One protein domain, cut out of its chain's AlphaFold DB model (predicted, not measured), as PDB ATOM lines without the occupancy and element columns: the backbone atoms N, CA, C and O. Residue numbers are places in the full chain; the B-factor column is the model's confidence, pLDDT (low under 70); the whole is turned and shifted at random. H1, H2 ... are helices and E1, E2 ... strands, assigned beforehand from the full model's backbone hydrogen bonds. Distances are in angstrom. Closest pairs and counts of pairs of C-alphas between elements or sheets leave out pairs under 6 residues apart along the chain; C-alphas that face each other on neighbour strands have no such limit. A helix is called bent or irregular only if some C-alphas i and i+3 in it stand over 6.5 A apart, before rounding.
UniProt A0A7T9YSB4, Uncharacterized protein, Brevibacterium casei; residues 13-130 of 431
ATOM      1  N   THR A  13     -38.160 -15.577   5.636       52.09
ATOM      2  CA  THR A  13     -36.832 -15.322   5.079       52.09
ATOM      3  C   THR A  13     -36.843 -15.011   3.574       52.09
ATOM      4  O   THR A  13     -35.952 -14.303   3.113       52.09
ATOM      5  N   CYS A  14     -37.794 -15.536   2.791       52.50
ATOM      6  CA  CYS A  14     -37.934 -15.218   1.360       52.50
ATOM      7  C   CYS A  14     -38.625 -13.868   1.141       52.50
ATOM      8  O   CYS A  14     -38.246 -13.144   0.230       52.50
ATOM      9  N   TYR A  15     -39.587 -13.522   1.997       57.00
ATOM     10  CA  TYR A  15     -40.303 -12.246   1.946       57.00
ATOM     11  C   TYR A  15     -39.446 -11.057   2.397       57.00
ATOM     12  O   TYR A  15     -39.558  -9.968   1.852       57.00
ATOM     13  N   GLN A  16     -38.539 -11.269   3.353       65.62
ATOM     14  CA  GLN A  16     -37.689 -10.210   3.917       65.62
ATOM     15  C   GLN A  16     -36.383  -9.964   3.139       65.62
ATOM     16  O   GLN A  16     -35.510  -9.225   3.597       65.62
ATOM     17  N   ALA A  17     -36.185 -10.610   1.989       75.62
ATOM     18  CA  ALA A  17     -34.986 -10.397   1.193       75.62
ATOM     19  C   ALA A  17     -35.044  -9.030   0.481       75.62
ATOM     20  O   ALA A  17     -36.020  -8.766  -0.217       75.62
ATOM     21  N   PRO A  18     -34.024  -8.162   0.601       83.81
ATOM     22  CA  PRO A  18     -34.032  -6.890  -0.107       83.81
ATOM     23  C   PRO A  18     -33.777  -7.091  -1.606       83.81
ATOM     24  O   PRO A  18     -32.929  -7.902  -1.995       83.81
ATOM     25  N   MET A  19     -34.454  -6.291  -2.431       87.31
ATOM     26  CA  MET A  19     -34.004  -6.004  -3.795       87.31
ATOM     27  C   MET A  19     -32.732  -5.151  -3.720       87.31
ATOM     28  O   MET A  19     -32.669  -4.198  -2.939       87.31
ATOM     29  N   ILE A  20     -31.707  -5.535  -4.476       89.44
ATOM     30  CA  ILE A  20     -30.393  -4.880  -4.517       89.44
ATOM     31  C   ILE A  20     -29.886  -4.817  -5.957       89.44
ATOM     32  O   ILE A  20     -30.213  -5.696  -6.756       89.44
ATOM     33  N   ASP A  21     -29.028  -3.843  -6.248       91.88
ATOM     34  CA  ASP A  21     -28.249  -3.798  -7.487       91.88
ATOM     35  C   ASP A  21     -27.010  -4.679  -7.331       91.88
ATOM     36  O   ASP A  21     -26.164  -4.476  -6.450       91.88
ATOM     37  N   CYS A  22     -26.935  -5.742  -8.127       91.38
ATOM     38  CA  CYS A  22     -25.884  -6.733  -7.966       91.38
ATOM     39  C   CYS A  22     -24.542  -6.199  -8.475       91.38
ATOM     40  O   CYS A  22     -24.378  -5.953  -9.665       91.38
ATOM     41  N   SER A  23     -23.531  -6.156  -7.604       90.81
ATOM     42  CA  SER A  23     -22.171  -5.727  -7.972       90.81
ATOM     43  C   SER A  23     -21.431  -6.650  -8.954       90.81
ATOM     44  O   SER A  23     -20.333  -6.304  -9.381       90.81
ATOM     45  N   LEU A  24     -21.988  -7.823  -9.285       90.12
ATOM     46  CA  LEU A  24     -21.399  -8.776 -10.234       90.12
ATOM     47  C   LEU A  24     -22.100  -8.764 -11.596       90.12
ATOM     48  O   LEU A  24     -21.437  -8.616 -12.611       90.12
ATOM     49  N   CYS A  25     -23.426  -8.930 -11.625       91.06
ATOM     50  CA  CYS A  25     -24.181  -9.007 -12.882       91.06
ATOM     51  C   CYS A  25     -24.902  -7.707 -13.267       91.06
ATOM     52  O   CYS A  25     -25.543  -7.669 -14.313       91.06
ATOM     53  N   GLY A  26     -24.879  -6.678 -12.414       91.56
ATOM     54  CA  GLY A  26     -25.575  -5.406 -12.638       91.56
ATOM     55  C   GLY A  26     -27.105  -5.471 -12.545       91.56
ATOM     56  O   GLY A  26     -27.756  -4.439 -12.631       91.56
ATOM     57  N   GLN A  27     -27.696  -6.655 -12.359       91.06
ATOM     58  CA  GLN A  27     -29.149  -6.824 -12.306       91.06
ATOM     59  C   GLN A  27     -29.725  -6.406 -10.951       91.06
ATOM     60  O   GLN A  27     -29.153  -6.724  -9.900       91.06
ATOM     61  N   GLN A  28     -30.904  -5.786 -10.987       91.25
ATOM     62  CA  GLN A  28     -31.710  -5.509  -9.806       91.25
ATOM     63  C   GLN A  28     -32.493  -6.774  -9.421       91.25
ATOM     64  O   GLN A  28     -33.402  -7.206 -10.126       91.25
ATOM     65  N   ALA A  29     -32.117  -7.417  -8.316       89.12
ATOM     66  CA  ALA A  29     -32.679  -8.709  -7.915       89.12
ATOM     67  C   ALA A  29     -32.637  -8.908  -6.395       89.12
ATOM     68  O   ALA A  29     -31.951  -8.185  -5.675       89.12
ATOM     69  N   LEU A  30     -33.330  -9.935  -5.891       89.06
ATOM     70  CA  LEU A  30     -33.235 -10.319  -4.482       89.06
ATOM     71  C   LEU A  30     -31.802 -10.759  -4.139       89.06
ATOM     72  O   LEU A  30     -31.198 -11.592  -4.830       89.06
ATOM     73  N   GLY A  31     -31.256 -10.235  -3.042       87.81
ATOM     74  CA  GLY A  31     -29.873 -10.507  -2.651       87.81
ATOM     75  C   GLY A  31     -29.538 -10.194  -1.199       87.81
ATOM     76  O   GLY A  31     -30.412 -10.011  -0.352       87.81
ATOM     77  N   ARG A  32     -28.236 -10.155  -0.898       85.56
ATOM     78  CA  ARG A  32     -27.708  -9.692   0.396       85.56
ATOM     79  C   ARG A  32     -27.038  -8.333   0.195       85.56
ATOM     80  O   ARG A  32     -26.218  -8.195  -0.712       85.56
ATOM     81  N   ARG A  33     -27.383  -7.351   1.042       76.25
ATOM     82  CA  ARG A  33     -26.806  -5.989   1.020       76.25
ATOM     83  C   ARG A  33     -25.325  -5.976   1.402       76.25
ATOM     84  O   ARG A  33     -24.565  -5.185   0.865       76.25
ATOM     85  N   THR A  34     -24.917  -6.901   2.265       70.62
ATOM     86  CA  THR A  34     -23.529  -7.117   2.671       70.62
ATOM     87  C   THR A  34     -23.155  -8.582   2.453       70.62
ATOM     88  O   THR A  34     -23.843  -9.501   2.902       70.62
ATOM     89  N   THR A  35     -22.074  -8.804   1.710       66.31
ATOM     90  CA  THR A  35     -21.359 -10.089   1.643       66.31
ATOM     91  C   THR A  35     -20.020  -9.946   2.375       66.31
ATOM     92  O   THR A  35     -19.672  -8.834   2.766       66.31
ATOM     93  N   ASN A  36     -19.246 -11.027   2.544       57.19
ATOM     94  CA  ASN A  36     -17.945 -10.994   3.244       57.19
ATOM     95  C   ASN A  36     -16.955  -9.940   2.690       57.19
ATOM     96  O   ASN A  36     -16.024  -9.559   3.388       57.19
ATOM     97  N   HIS A  37     -17.166  -9.438   1.466       60.56
ATOM     98  CA  HIS A  37     -16.348  -8.398   0.826       60.56
ATOM     99  C   HIS A  37     -17.026  -7.014   0.770       60.56
ATOM    100  O   HIS A  37     -16.639  -6.164  -0.028       60.56
ATOM    101  N   GLY A  38     -18.092  -6.791   1.546       72.88
ATOM    102  CA  GLY A  38     -18.751  -5.487   1.701       72.88
ATOM    103  C   GLY A  38     -19.619  -5.011   0.527       72.88
ATOM    104  O   GLY A  38     -20.309  -4.009   0.670       72.88
ATOM    105  N   ARG A  39     -19.642  -5.715  -0.616       83.25
ATOM    106  CA  ARG A  39     -20.459  -5.346  -1.791       83.25
ATOM    107  C   ARG A  39     -21.765  -6.155  -1.886       83.25
ATOM    108  O   ARG A  39     -21.753  -7.353  -1.567       83.25
ATOM    109  N   PRO A  40     -22.874  -5.553  -2.360       87.19
ATOM    110  CA  PRO A  40     -24.154  -6.240  -2.527       87.19
ATOM    111  C   PRO A  40     -24.099  -7.261  -3.673       87.19
ATOM    112  O   PRO A  40     -23.558  -6.984  -4.746       87.19
ATOM    113  N   ARG A  41     -24.655  -8.462  -3.468       90.62
ATOM    114  CA  ARG A  41     -24.724  -9.526  -4.495       90.62
ATOM    115  C   ARG A  41     -26.094 -10.197  -4.502       90.62
ATOM    116  O   ARG A  41     -26.643 -10.486  -3.435       90.62
ATOM    117  N   CYS A  42     -26.626 -10.508  -5.684       90.88
ATOM    118  CA  CYS A  42     -27.886 -11.245  -5.808       90.88
ATOM    119  C   CYS A  42     -27.702 -12.727  -5.441       90.88
ATOM    120  O   CYS A  42     -26.579 -13.245  -5.448       90.88
ATOM    121  N   PHE A  43     -28.794 -13.427  -5.114       90.06
ATOM    122  CA  PHE A  43     -28.711 -14.854  -4.776       90.06
ATOM    123  C   PHE A  43     -28.234 -15.717  -5.943       90.06
ATOM    124  O   PHE A  43     -27.539 -16.694  -5.697       90.06
ATOM    125  N   ALA A  44     -28.552 -15.354  -7.189       90.31
ATOM    126  CA  ALA A  44     -28.107 -16.097  -8.368       90.31
ATOM    127  C   ALA A  44     -26.574 -16.094  -8.499       90.31
ATOM    128  O   ALA A  44     -25.967 -17.157  -8.576       90.31
ATOM    129  N   CYS A  45     -25.928 -14.926  -8.414       91.19
ATOM    130  CA  CYS A  45     -24.466 -14.844  -8.472       91.19
ATOM    131  C   CYS A  45     -23.787 -15.511  -7.268       91.19
ATOM    132  O   CYS A  45     -22.737 -16.127  -7.425       91.19
ATOM    133  N   GLN A  46     -24.374 -15.409  -6.070       91.00
ATOM    134  CA  GLN A  46     -23.865 -16.129  -4.895       91.00
ATOM    135  C   GLN A  46     -23.961 -17.650  -5.083       91.00
ATOM    136  O   GLN A  46     -23.014 -18.364  -4.766       91.00
ATOM    137  N   ALA A  47     -25.080 -18.145  -5.620       91.06
ATOM    138  CA  ALA A  47     -25.269 -19.559  -5.927       91.06
ATOM    139  C   ALA A  47     -24.274 -20.036  -6.986       91.06
ATOM    140  O   ALA A  47     -23.623 -21.047  -6.765       91.06
ATOM    141  N   ALA A  48     -24.100 -19.286  -8.079       92.38
ATOM    142  CA  ALA A  48     -23.129 -19.607  -9.121       92.38
ATOM    143  C   ALA A  48     -21.706 -19.715  -8.560       92.38
ATOM    144  O   ALA A  48     -21.050 -20.725  -8.779       92.38
ATOM    145  N   GLN A  49     -21.273 -18.753  -7.739       92.12
ATOM    146  CA  GLN A  49     -19.962 -18.815  -7.089       92.12
ATOM    147  C   GLN A  49     -19.814 -20.057  -6.191       92.12
ATOM    148  O   GLN A  49     -18.769 -20.703  -6.203       92.12
ATOM    149  N   GLN A  50     -20.847 -20.394  -5.412       92.19
ATOM    150  CA  GLN A  50     -20.840 -21.574  -4.544       92.19
ATOM    151  C   GLN A  50     -20.798 -22.882  -5.352       92.19
ATOM    152  O   GLN A  50     -20.090 -23.812  -4.972       92.19
ATOM    153  N   ILE A  51     -21.539 -22.948  -6.464       93.62
ATOM    154  CA  ILE A  51     -21.536 -24.082  -7.396       93.62
ATOM    155  C   ILE A  51     -20.152 -24.227  -8.029       93.62
ATOM    156  O   ILE A  51     -19.586 -25.315  -7.988       93.62
ATOM    157  N   ASP A  52     -19.586 -23.140  -8.548       94.50
ATOM    158  CA  ASP A  52     -18.270 -23.144  -9.187       94.50
ATOM    159  C   ASP A  52     -17.193 -23.610  -8.200       94.50
ATOM    160  O   ASP A  52     -16.445 -24.538  -8.501       94.50
ATOM    161  N   ALA A  53     -17.179 -23.071  -6.977       93.19
ATOM    162  CA  ALA A  53     -16.245 -23.496  -5.934       93.19
ATOM    163  C   ALA A  53     -16.382 -24.986  -5.571       93.19
ATOM    164  O   ALA A  53     -15.392 -25.648  -5.274       93.19
ATOM    165  N   ALA A  54     -17.600 -25.525  -5.599       93.19
ATOM    166  CA  ALA A  54     -17.866 -26.917  -5.256       93.19
ATOM    167  C   ALA A  54     -17.578 -27.916  -6.383       93.19
ATOM    168  O   ALA A  54     -17.407 -29.103  -6.102       93.19
ATOM    169  N   LEU A  55     -17.574 -27.454  -7.635       95.19
ATOM    170  CA  LEU A  55     -17.308 -28.266  -8.825       95.19
ATOM    171  C   LEU A  55     -15.880 -28.111  -9.355       95.19
ATOM    172  O   LEU A  55     -15.474 -28.868 -10.235       95.19
ATOM    173  N   THR A  56     -15.130 -27.146  -8.828       95.06
ATOM    174  CA  THR A  56     -13.712 -26.972  -9.134       95.06
ATOM    175  C   THR A  56     -12.915 -28.104  -8.486       95.06
ATOM    176  O   THR A  56     -12.961 -28.296  -7.268       95.06
ATOM    177  N   GLY A  57     -12.216 -28.877  -9.317       89.94
ATOM    178  CA  GLY A  57     -11.356 -29.972  -8.895       89.94
ATOM    179  C   GLY A  57     -10.057 -29.494  -8.243       89.94
ATOM    180  O   GLY A  57      -9.791 -28.299  -8.104       89.94
ATOM    181  N   SER A  58      -9.213 -30.447  -7.846       84.50
ATOM    182  CA  SER A  58      -7.890 -30.164  -7.267       84.50
ATOM    183  C   SER A  58      -6.927 -29.474  -8.237       84.50
ATOM    184  O   SER A  58      -5.967 -28.850  -7.804       84.50
ATOM    185  N   ASP A  59      -7.183 -29.587  -9.539       87.69
ATOM    186  CA  ASP A  59      -6.457 -28.916 -10.622       87.69
ATOM    187  C   ASP A  59      -6.893 -27.452 -10.832       87.69
ATOM    188  O   ASP A  59      -6.371 -26.769 -11.711       87.69
ATOM    189  N   GLY A  60      -7.850 -26.959 -10.038       90.38
ATOM    190  CA  GLY A  60      -8.376 -25.602 -10.150       90.38
ATOM    191  C   GLY A  60      -9.354 -25.404 -11.309       90.38
ATOM    192  O   GLY A  60      -9.729 -24.262 -11.578       90.38
ATOM    193  N   THR A  61      -9.806 -26.472 -11.978       93.00
ATOM    194  CA  THR A  61     -10.760 -26.376 -13.092       93.00
ATOM    195  C   THR A  61     -12.013 -27.216 -12.862       93.00
ATOM    196  O   THR A  61     -12.028 -28.168 -12.084       93.00
ATOM    197  N   ILE A  62     -13.112 -26.847 -13.523       93.88
ATOM    198  CA  ILE A  62     -14.317 -27.679 -13.544       93.88
ATOM    199  C   ILE A  62     -14.158 -28.709 -14.658       93.88
ATOM    200  O   ILE A  62     -14.015 -28.347 -15.833       93.88
ATOM    201  N   ARG A  63     -14.253 -29.989 -14.287       93.31
ATOM    202  CA  ARG A  63     -14.247 -31.115 -15.226       93.31
ATOM    203  C   ARG A  63     -15.226 -30.881 -16.387       93.31
ATOM    204  O   ARG A  63     -16.385 -30.548 -16.119       93.31
ATOM    205  N   PRO A  64     -14.816 -31.069 -17.658       93.69
ATOM    206  CA  PRO A  64     -15.683 -30.846 -18.816       93.69
ATOM    207  C   PRO A  64     -17.036 -31.559 -18.725       93.69
ATOM    208  O   PRO A  64     -18.058 -30.975 -19.073       93.69
ATOM    209  N   GLU A  65     -17.053 -32.777 -18.184       94.38
ATOM    210  CA  GLU A  65     -18.250 -33.608 -18.032       94.38
ATOM    211  C   GLU A  65     -19.265 -33.022 -17.036       94.38
ATOM    212  O   GLU A  65     -20.451 -33.330 -17.109       94.38
ATOM    213  N   LEU A  66     -18.828 -32.160 -16.109       94.75
ATOM    214  CA  LEU A  66     -19.689 -31.535 -15.098       94.75
ATOM    215  C   LEU A  66     -20.187 -30.139 -15.501       94.75
ATOM    216  O   LEU A  66     -20.991 -29.558 -14.772       94.75
ATOM    217  N   LYS A  67     -19.772 -29.600 -16.656       93.25
ATOM    218  CA  LYS A  67     -20.183 -28.258 -17.108       93.25
ATOM    219  C   LYS A  67     -21.697 -28.148 -17.301       93.25
ATOM    220  O   LYS A  67     -22.315 -27.262 -16.725       93.25
ATOM    221  N   SER A  68     -22.321 -29.118 -17.967       91.06
ATOM    222  CA  SER A  68     -23.783 -29.146 -18.135       91.06
ATOM    223  C   SER A  68     -24.534 -29.237 -16.799       91.06
ATOM    224  O   SER A  68     -25.618 -28.680 -16.642       91.06
ATOM    225  N   VAL A  69     -23.956 -29.924 -15.804       91.81
ATOM    226  CA  VAL A  69     -24.524 -30.004 -14.446       91.81
ATOM    227  C   VAL A  69     -24.434 -28.647 -13.754       91.81
ATOM    228  O   VAL A  69     -25.393 -28.212 -13.116       91.81
ATOM    229  N   ARG A  70     -23.283 -27.980 -13.884       92.75
ATOM    230  CA  ARG A  70     -23.044 -26.632 -13.374       92.75
ATOM    231  C   ARG A  70     -24.059 -25.651 -13.950       92.75
ATOM    232  O   ARG A  70     -24.718 -24.956 -13.181       92.75
ATOM    233  N   ASP A  71     -24.233 -25.646 -15.267       90.12
ATOM    234  CA  ASP A  71     -25.134 -24.714 -15.947       90.12
ATOM    235  C   ASP A  71     -26.587 -24.933 -15.504       90.12
ATOM    236  O   ASP A  71     -27.247 -23.999 -15.039       90.12
ATOM    237  N   ALA A  72     -27.032 -26.192 -15.450       87.06
ATOM    238  CA  ALA A  72     -28.355 -26.542 -14.940       87.06
ATOM    239  C   ALA A  72     -28.595 -26.134 -13.474       87.06
ATOM    240  O   ALA A  72     -29.713 -25.770 -13.100       87.06
ATOM    241  N   LEU A  73     -27.566 -26.203 -12.622       87.31
ATOM    242  CA  LEU A  73     -27.638 -25.729 -11.235       87.31
ATOM    243  C   LEU A  73     -27.721 -24.197 -11.162       87.31
ATOM    244  O   LEU A  73     -28.396 -23.668 -10.276       87.31
ATOM    245  N   THR A  74     -27.063 -23.476 -12.071       88.12
ATOM    246  CA  THR A  74     -27.100 -22.005 -12.102       88.12
ATOM    247  C   THR A  74     -28.406 -21.435 -12.653       88.12
ATOM    248  O   THR A  74     -28.826 -20.363 -12.223       88.12
ATOM    249  N   GLU A  75     -29.098 -22.173 -13.519       83.50
ATOM    250  CA  GLU A  75     -30.395 -21.791 -14.098       83.50
ATOM    251  C   GLU A  75     -31.594 -22.035 -13.159       83.50
ATOM    252  O   GLU A  75     -32.755 -21.823 -13.521       83.50
ATOM    253  N   LEU A  76     -31.350 -22.482 -11.924       75.56
ATOM    254  CA  LEU A  76     -32.407 -22.711 -10.945       75.56
ATOM    255  C   LEU A  76     -33.188 -21.427 -10.638       75.56
ATOM    256  O   LEU A  76     -32.639 -20.448 -10.138       75.56
ATOM    257  N   LYS A  77     -34.518 -21.488 -10.784       70.31
ATOM    258  CA  LYS A  77     -35.440 -20.374 -10.484       70.31
ATOM    259  C   LYS A  77     -35.412 -19.902  -9.019       70.31
ATOM    260  O   LYS A  77     -35.894 -18.815  -8.717       70.31
ATOM    261  N   GLN A  78     -34.870 -20.702  -8.095       77.50
ATOM    262  CA  GLN A  78     -34.807 -20.385  -6.660       77.50
ATOM    263  C   GLN A  78     -33.392 -20.530  -6.068       77.50
ATOM    264  O   GLN A  78     -33.159 -21.388  -5.208       77.50
ATOM    265  N   PRO A  79     -32.441 -19.659  -6.451       83.12
ATOM    266  CA  PRO A  79     -31.046 -19.764  -6.017       83.12
ATOM    267  C   PRO A  79     -30.871 -19.593  -4.498       83.12
ATOM    268  O   PRO A  79     -29.974 -20.172  -3.892       83.12
ATOM    269  N   ARG A  80     -31.772 -18.858  -3.832       82.88
ATOM    270  CA  ARG A  80     -31.742 -18.691  -2.369       82.88
ATOM    271  C   ARG A  80     -32.019 -19.996  -1.617       82.88
ATOM    272  O   ARG A  80     -31.394 -20.247  -0.590       82.88
ATOM    273  N   SER A  81     -32.952 -20.816  -2.108       82.06
ATOM    274  CA  SER A  81     -33.279 -22.103  -1.482       82.06
ATOM    275  C   SER A  81     -32.093 -23.063  -1.562       82.06
ATOM    276  O   SER A  81     -31.752 -23.702  -0.566       82.06
ATOM    277  N   LEU A  82     -31.408 -23.087  -2.711       84.88
ATOM    278  CA  LEU A  82     -30.163 -23.830  -2.894       84.88
ATOM    279  C   LEU A  82     -29.098 -23.396  -1.877       84.88
ATOM    280  O   LEU A  82     -28.557 -24.238  -1.170       84.88
ATOM    281  N   LEU A  83     -28.844 -22.089  -1.763       86.75
ATOM    282  CA  LEU A  83     -27.849 -21.540  -0.835       86.75
ATOM    283  C   LEU A  83     -28.152 -21.886   0.628       86.75
ATOM    284  O   LEU A  83     -27.265 -22.327   1.352       86.75
ATOM    285  N   ASN A  84     -29.403 -21.723   1.061       85.50
ATOM    286  CA  ASN A  84     -29.800 -21.998   2.444       85.50
ATOM    287  C   ASN A  84     -29.672 -23.482   2.818       85.50
ATOM    288  O   ASN A  84     -29.433 -23.799   3.979       85.50
ATOM    289  N   ASN A  85     -29.844 -24.382   1.849       85.31
ATOM    290  CA  ASN A  85     -29.811 -25.826   2.068       85.31
ATOM    291  C   ASN A  85     -28.506 -26.476   1.587       85.31
ATOM    292  O   ASN A  85     -28.380 -27.694   1.636       85.31
ATOM    293  N   TRP A  86     -27.519 -25.700   1.132       87.62
ATOM    294  CA  TRP A  86     -26.329 -26.218   0.451       87.62
ATOM    295  C   TRP A  86     -25.662 -27.381   1.202       87.62
ATOM    296  O   TRP A  86     -25.435 -28.453   0.644       87.62
ATOM    297  N   HIS A  87     -25.414 -27.191   2.500       84.69
ATOM    298  CA  HIS A  87     -24.736 -28.178   3.341       84.69
ATOM    299  C   HIS A  87     -25.626 -29.356   3.771       84.69
ATOM    300  O   HIS A  87     -25.100 -30.420   4.101       84.69
ATOM    301  N   SER A  88     -26.954 -29.202   3.756       85.75
ATOM    302  CA  SER A  88     -27.898 -30.276   4.101       85.75
ATOM    303  C   SER A  88     -28.242 -31.172   2.904       85.75
ATOM    304  O   SER A  88     -28.722 -32.294   3.081       85.75
ATOM    305  N   LEU A  89     -27.954 -30.725   1.679       87.75
ATOM    306  CA  LEU A  89     -28.214 -31.477   0.455       87.75
ATOM    307  C   LEU A  89     -27.135 -32.543   0.215       87.75
ATOM    308  O   LEU A  89     -26.093 -32.301  -0.392       87.75
ATOM    309  N   ALA A  90     -27.427 -33.775   0.638       91.00
ATOM    310  CA  ALA A  90     -26.534 -34.921   0.454       91.00
ATOM    311  C   ALA A  90     -26.149 -35.185  -1.019       91.00
ATOM    312  O   ALA A  90     -25.052 -35.671  -1.279       91.00
ATOM    313  N   SER A  91     -27.012 -34.851  -1.986       90.62
ATOM    314  CA  SER A  91     -26.693 -34.965  -3.418       90.62
ATOM    315  C   SER A  91     -25.605 -33.985  -3.861       90.62
ATOM    316  O   SER A  91     -24.779 -34.353  -4.688       90.62
ATOM    317  N   LEU A  92     -25.567 -32.768  -3.304       91.19
ATOM    318  CA  LEU A  92     -24.529 -31.781  -3.621       91.19
ATOM    319  C   LEU A  92     -23.199 -32.141  -2.969       91.19
ATOM    320  O   LEU A  92     -22.167 -32.026  -3.612       91.19
ATOM    321  N   ARG A  93     -23.222 -32.660  -1.736       92.69
ATOM    322  CA  ARG A  93     -22.011 -33.201  -1.098       92.69
ATOM    323  C   ARG A  93     -21.373 -34.312  -1.933       92.69
ATOM    324  O   ARG A  93     -20.179 -34.257  -2.195       92.69
ATOM    325  N   LEU A  94     -22.179 -35.272  -2.392       94.56
ATOM    326  CA  LEU A  94     -21.707 -36.340  -3.276       94.56
ATOM    327  C   LEU A  94     -21.183 -35.793  -4.612       94.56
ATOM    328  O   LEU A  94     -20.180 -36.281  -5.116       94.56
ATOM    329  N   LEU A  95     -21.831 -34.771  -5.175       94.69
ATOM    330  CA  LEU A  95     -21.358 -34.111  -6.391       94.69
ATOM    331  C   LEU A  95     -19.994 -33.427  -6.178       94.69
ATOM    332  O   LEU A  95     -19.121 -33.549  -7.032       94.69
ATOM    333  N   THR A  96     -19.780 -32.775  -5.033       94.25
ATOM    334  CA  THR A  96     -18.475 -32.213  -4.646       94.25
ATOM    335  C   THR A  96     -17.421 -33.302  -4.459       94.25
ATOM    336  O   THR A  96     -16.292 -33.131  -4.902       94.25
ATOM    337  N   ASP A  97     -17.770 -34.437  -3.847       95.06
ATOM    338  CA  ASP A  97     -16.849 -35.572  -3.717       95.06
ATOM    339  C   ASP A  97     -16.415 -36.116  -5.091       95.06
ATOM    340  O   ASP A  97     -15.247 -36.462  -5.268       95.06
ATOM    341  N   ILE A  98     -17.325 -36.139  -6.071       95.75
ATOM    342  CA  ILE A  98     -17.015 -36.515  -7.458       95.75
ATOM    343  C   ILE A  98     -16.116 -35.473  -8.130       95.75
ATOM    344  O   ILE A  98     -15.115 -35.827  -8.753       95.75
ATOM    345  N   ALA A  99     -16.446 -34.187  -7.995       95.00
ATOM    346  CA  ALA A  99     -15.654 -33.100  -8.567       95.00
ATOM    347  C   ALA A  99     -14.218 -33.072  -8.018       95.00
ATOM    348  O   ALA A  99     -13.273 -32.817  -8.757       95.00
ATOM    349  N   GLN A 100     -14.049 -33.404  -6.736       93.19
ATOM    350  CA  GLN A 100     -12.754 -33.455  -6.054       93.19
ATOM    351  C   GLN A 100     -12.021 -34.798  -6.229       93.19
ATOM    352  O   GLN A 100     -10.992 -35.009  -5.594       93.19
ATOM    353  N   GLY A 101     -12.546 -35.715  -7.050       92.94
ATOM    354  CA  GLY A 101     -11.908 -37.003  -7.341       92.94
ATOM    355  C   GLY A 101     -11.908 -38.003  -6.179       92.94
ATOM    356  O   GLY A 101     -11.206 -39.004  -6.241       92.94
ATOM    357  N   ARG A 102     -12.691 -37.770  -5.114       94.44
ATOM    358  CA  ARG A 102     -12.863 -38.736  -4.008       94.44
ATOM    359  C   ARG A 102     -13.799 -39.888  -4.367       94.44
ATOM    360  O   ARG A 102     -13.786 -40.927  -3.708       94.44
ATOM    361  N   ILE A 103     -14.670 -39.671  -5.348       95.50
ATOM    362  CA  ILE A 103     -15.603 -40.660  -5.882       95.50
ATOM    363  C   ILE A 103     -15.489 -40.611  -7.400       95.50
ATOM    364  O   ILE A 103     -15.606 -39.537  -7.987       95.50
ATOM    365  N   ASP A 104     -15.309 -41.762  -8.038       96.44
ATOM    366  CA  ASP A 104     -15.273 -41.808  -9.496       96.44
ATOM    367  C   ASP A 104     -16.610 -41.352 -10.092       96.44
ATOM    368  O   ASP A 104     -17.691 -41.677  -9.588       96.44
ATOM    369  N   LEU A 105     -16.545 -40.624 -11.209       96.88
ATOM    370  CA  LEU A 105     -17.721 -40.301 -12.018       96.88
ATOM    371  C   LEU A 105     -18.149 -41.559 -12.786       96.88
ATOM    372  O   LEU A 105     -17.891 -41.706 -13.977       96.88
ATOM    373  N   SER A 106     -18.764 -42.501 -12.080       96.94
ATOM    374  CA  SER A 106     -19.240 -43.754 -12.652       96.94
ATOM    375  C   SER A 106     -20.510 -44.235 -11.964       96.94
ATOM    376  O   SER A 106     -20.826 -43.895 -10.818       96.94
ATOM    377  N   HIS A 107     -21.262 -45.064 -12.680       96.81
ATOM    378  CA  HIS A 107     -22.437 -45.710 -12.115       96.81
ATOM    379  C   HIS A 107     -22.089 -46.640 -10.949       96.81
ATOM    380  O   HIS A 107     -22.815 -46.646  -9.952       96.81
ATOM    381  N   ASP A 108     -20.977 -47.367 -11.056       95.62
ATOM    382  CA  ASP A 108     -20.529 -48.345 -10.062       95.62
ATOM    383  C   ASP A 108     -20.102 -47.668  -8.755       95.62
ATOM    384  O   ASP A 108     -20.493 -48.100  -7.668       95.62
ATOM    385  N   ALA A 109     -19.409 -46.528  -8.840       96.44
ATOM    386  CA  ALA A 109     -19.030 -45.745  -7.665       96.44
ATOM    387  C   ALA A 109     -20.250 -45.201  -6.903       96.44
ATOM    388  O   ALA A 109     -20.237 -45.123  -5.670       96.44
ATOM    389  N   LEU A 110     -21.330 -44.863  -7.619       96.06
ATOM    390  CA  LEU A 110     -22.614 -44.497  -7.018       96.06
ATOM    391  C   LEU A 110     -23.391 -45.719  -6.505       96.06
ATOM    392  O   LEU A 110     -24.173 -45.600  -5.560       96.06
ATOM    393  N   ASP A 111     -23.226 -46.890  -7.121       94.94
ATOM    394  CA  ASP A 111     -23.857 -48.141  -6.688       94.94
ATOM    395  C   ASP A 111     -23.274 -48.659  -5.368       94.94
ATOM    396  O   ASP A 111     -24.022 -49.204  -4.558       94.94
ATOM    397  N   ALA A 112     -21.988 -48.401  -5.115       93.19
ATOM    398  CA  ALA A 112     -21.305 -48.700  -3.855       93.19
ATOM    399  C   ALA A 112     -21.769 -47.828  -2.667       93.19
ATOM    400  O   ALA A 112     -21.382 -48.065  -1.523       93.19
ATOM    401  N   ARG A 113     -22.592 -46.798  -2.906       94.06
ATOM    402  CA  ARG A 113     -23.155 -45.943  -1.847       94.06
ATOM    403  C   ARG A 113     -24.478 -46.507  -1.323       94.06
ATOM    404  O   ARG A 113     -25.171 -47.221  -2.051       94.06
ATOM    405  N   PRO A 114     -24.903 -46.143  -0.097       90.94
ATOM    406  CA  PRO A 114     -26.253 -46.445   0.369       90.94
ATOM    407  C   PRO A 114     -27.291 -45.932  -0.635       90.94
ATOM    408  O   PRO A 114     -27.310 -44.745  -0.961       90.94
ATOM    409  N   GLN A 115     -28.151 -46.815  -1.153       89.38
ATOM    410  CA  GLN A 115     -29.090 -46.486  -2.235       89.38
ATOM    411  C   GLN A 115     -30.312 -45.700  -1.730       89.38
ATOM    412  O   GLN A 115     -31.447 -46.169  -1.776       89.38
ATOM    413  N   VAL A 116     -30.064 -44.475  -1.268       90.88
ATOM    414  CA  VAL A 116     -31.064 -43.512  -0.796       90.88
ATOM    415  C   VAL A 116     -31.508 -42.553  -1.911       90.88
ATOM    416  O   VAL A 116     -31.006 -42.580  -3.043       90.88
ATOM    417  N   PHE A 117     -32.470 -41.679  -1.598       87.12
ATOM    418  CA  PHE A 117     -33.007 -40.702  -2.547       87.12
ATOM    419  C   PHE A 117     -31.923 -39.796  -3.146       87.12
ATOM    420  O   PHE A 117     -31.910 -39.615  -4.358       87.12
ATOM    421  N   SER A 118     -30.988 -39.276  -2.343       90.12
ATOM    422  CA  SER A 118     -29.953 -38.342  -2.817       90.12
ATOM    423  C   SER A 118     -29.033 -38.945  -3.882       90.12
ATOM    424  O   SER A 118     -28.729 -38.267  -4.858       90.12
ATOM    425  N   VAL A 119     -28.646 -40.217  -3.740       93.69
ATOM    426  CA  VAL A 119     -27.843 -40.945  -4.739       93.69
ATOM    427  C   VAL A 119     -28.642 -41.143  -6.025       93.69
ATOM    428  O   VAL A 119     -28.140 -40.903  -7.119       93.69
ATOM    429  N   THR A 120     -29.911 -41.538  -5.900       90.38
ATOM    430  CA  THR A 120     -30.798 -41.747  -7.056       90.38
ATOM    431  C   THR A 120     -31.054 -40.435  -7.805       90.38
ATOM    432  O   THR A 120     -31.018 -40.408  -9.033       90.38
ATOM    433  N   TYR A 121     -31.265 -39.346  -7.064       89.56
ATOM    434  CA  TYR A 121     -31.463 -38.002  -7.596       89.56
ATOM    435  C   TYR A 121     -30.209 -37.482  -8.303       89.56
ATOM    436  O   TYR A 121     -30.293 -37.038  -9.445       89.56
ATOM    437  N   LEU A 122     -29.041 -37.594  -7.657       93.06
ATOM    438  CA  LEU A 122     -27.760 -37.205  -8.243       93.06
ATOM    439  C   LEU A 122     -27.478 -37.988  -9.526       93.06
ATOM    440  O   LEU A 122     -27.146 -37.385 -10.539       93.06
ATOM    441  N   ARG A 123     -27.662 -39.314  -9.516       94.69
ATOM    442  CA  ARG A 123     -27.445 -40.143 -10.706       94.69
ATOM    443  C   ARG A 123     -28.331 -39.703 -11.868       94.69
ATOM    444  O   ARG A 123     -27.836 -39.544 -12.977       94.69
ATOM    445  N   ALA A 124     -29.620 -39.473 -11.617       90.88
ATOM    446  CA  ALA A 124     -30.536 -39.006 -12.652       90.88
ATOM    447  C   ALA A 124     -30.132 -37.631 -13.206       90.88
ATOM    448  O   ALA A 124     -30.185 -37.425 -14.413       90.88
ATOM    449  N   MET A 125     -29.675 -36.719 -12.342       91.06
ATOM    450  CA  MET A 125     -29.148 -35.413 -12.751       91.06
ATOM    451  C   MET A 125     -27.893 -35.548 -13.624       91.06
ATOM    452  O   MET A 125     -27.817 -34.907 -14.666       91.06
ATOM    453  N   LEU A 126     -26.941 -36.403 -13.239       94.44
ATOM    454  CA  LEU A 126     -25.721 -36.660 -14.012       94.44
ATOM    455  C   LEU A 126     -26.033 -37.279 -15.381       94.44
ATOM    456  O   LEU A 126     -25.449 -36.869 -16.376       94.44
ATOM    457  N   VAL A 127     -26.976 -38.224 -15.449       93.62
ATOM    458  CA  VAL A 127     -27.416 -38.819 -16.722       93.62
ATOM    459  C   VAL A 127     -28.115 -37.785 -17.606       93.62
ATOM    460  O   VAL A 127     -27.795 -37.678 -18.784       93.62
ATOM    461  N   ALA A 128     -29.039 -36.999 -17.048       89.31
ATOM    462  CA  ALA A 128     -29.761 -35.975 -17.803       89.31
ATOM    463  C   ALA A 128     -28.838 -34.861 -18.326       89.31
ATOM    464  O   ALA A 128     -29.068 -34.335 -19.407       89.31
ATOM    465  N   ALA A 129     -27.775 -34.537 -17.586       90.12
ATOM    466  CA  ALA A 129     -26.754 -33.581 -18.002       90.12
ATOM    467  C   ALA A 129     -25.690 -34.177 -18.950       90.12
ATOM    468  O   ALA A 129     -24.787 -33.458 -19.371       90.12
ATOM    469  N   GLY A 130     -25.754 -35.478 -19.265       92.31
ATOM    470  CA  GLY A 130     -24.780 -36.166 -20.122       92.31
ATOM    471  C   GLY A 130     -23.448 -36.521 -19.447       92.31
ATOM    472  O   GLY A 130     -22.553 -37.035 -20.109       92.31
TER     473      GLY A 130
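AT A GLANCE: This is residues 13 to 130 of the 431 residues of an uncharacterized protein of Brevibacterium casei (UniProt A0A7T9YSB4). A small helical body has a two-stranded hairpin, E1 and E2, at one end of its longest axis and the short helix H5 at the other. H1 lies in the middle, with H2 folded back beside it and H3 packed on it at a steep tilt; H4 meets residues 54 to 55 of H1 near the ends of both helices, making a corner, and H6 packs on H4 farther along. The printed part has 118 residues, with E1, E2, H1, H2, H3, H4, H5 and H6 in that order, an antiparallel sheet and the class mostly helix. It is compact, with a radius of gyration of the C-alphas of 15.6 A and spans of 45 by 30 by 23 A.

HOW THE PARTS SIT: E1, residues 19 to 21, and E2, residues 28 to 32, form an antiparallel hairpin; N 20 and O 29 are 2.9 A apart, within hydrogen-bond range. The closest C-alphas of E2 and H1, residues 43 to 55, are those of Gly 31 and Phe 43, 5.0 A apart. H2, residues 64 to 74, touches H1 at Thr 74 and Ala 48, C-alphas 5.5 A apart, a helical hairpin at a shallow tilt of 23 degrees. H3, residues 79 to 85, touches H1 at a steep tilt of 58 degrees, Pro 79 to Ala 44, C-alphas 5.3 A apart. H4, residues 90 to 99, touches residues 54 to 55 of H1, with the C-alphas of Ala 99 and Leu 55 closest at 5.1 A. H6, residues 117 to 128, touches H4 with residues 118 to 122 alone, at a steep tilt of 49 degrees; the closest C-alphas, of Ser 118 and Ser 91, are 4.7 A apart. H5, residues 107 to 111, only just touches H6, with 3 pairs of C-alphas within 8 A, the closest those of Leu 110 and Val 119 at 6.7 A. Every O i to N i+4 pair is within hydrogen-bond range in H1, H3, H4, H5 and H6, and 5 of 7 are in H2.

IN THESE COORDINATES: E1 begins at C-alpha 19 (-34.004, -6.004, -3.795) and is 7.2 A long; E2 is 11.7 A. H1 is 18.1 A, H2 15.9 A, H3 10.2 A, H4 14.3 A and H5 6.1 A. H2 is irregular, with C-alphas 65 and 68 7.1 A apart. H6, 16.3 A, ends at C-alpha 128 (-29.761, -35.975, -17.803).

THE WHOLE: The C-alphas farthest apart, of Asp 21 and Ala 112, are 45.6 A apart. The printed part has no cut and no long link. Residues 13 to 16 and 35 to 37 have pLDDT under 70.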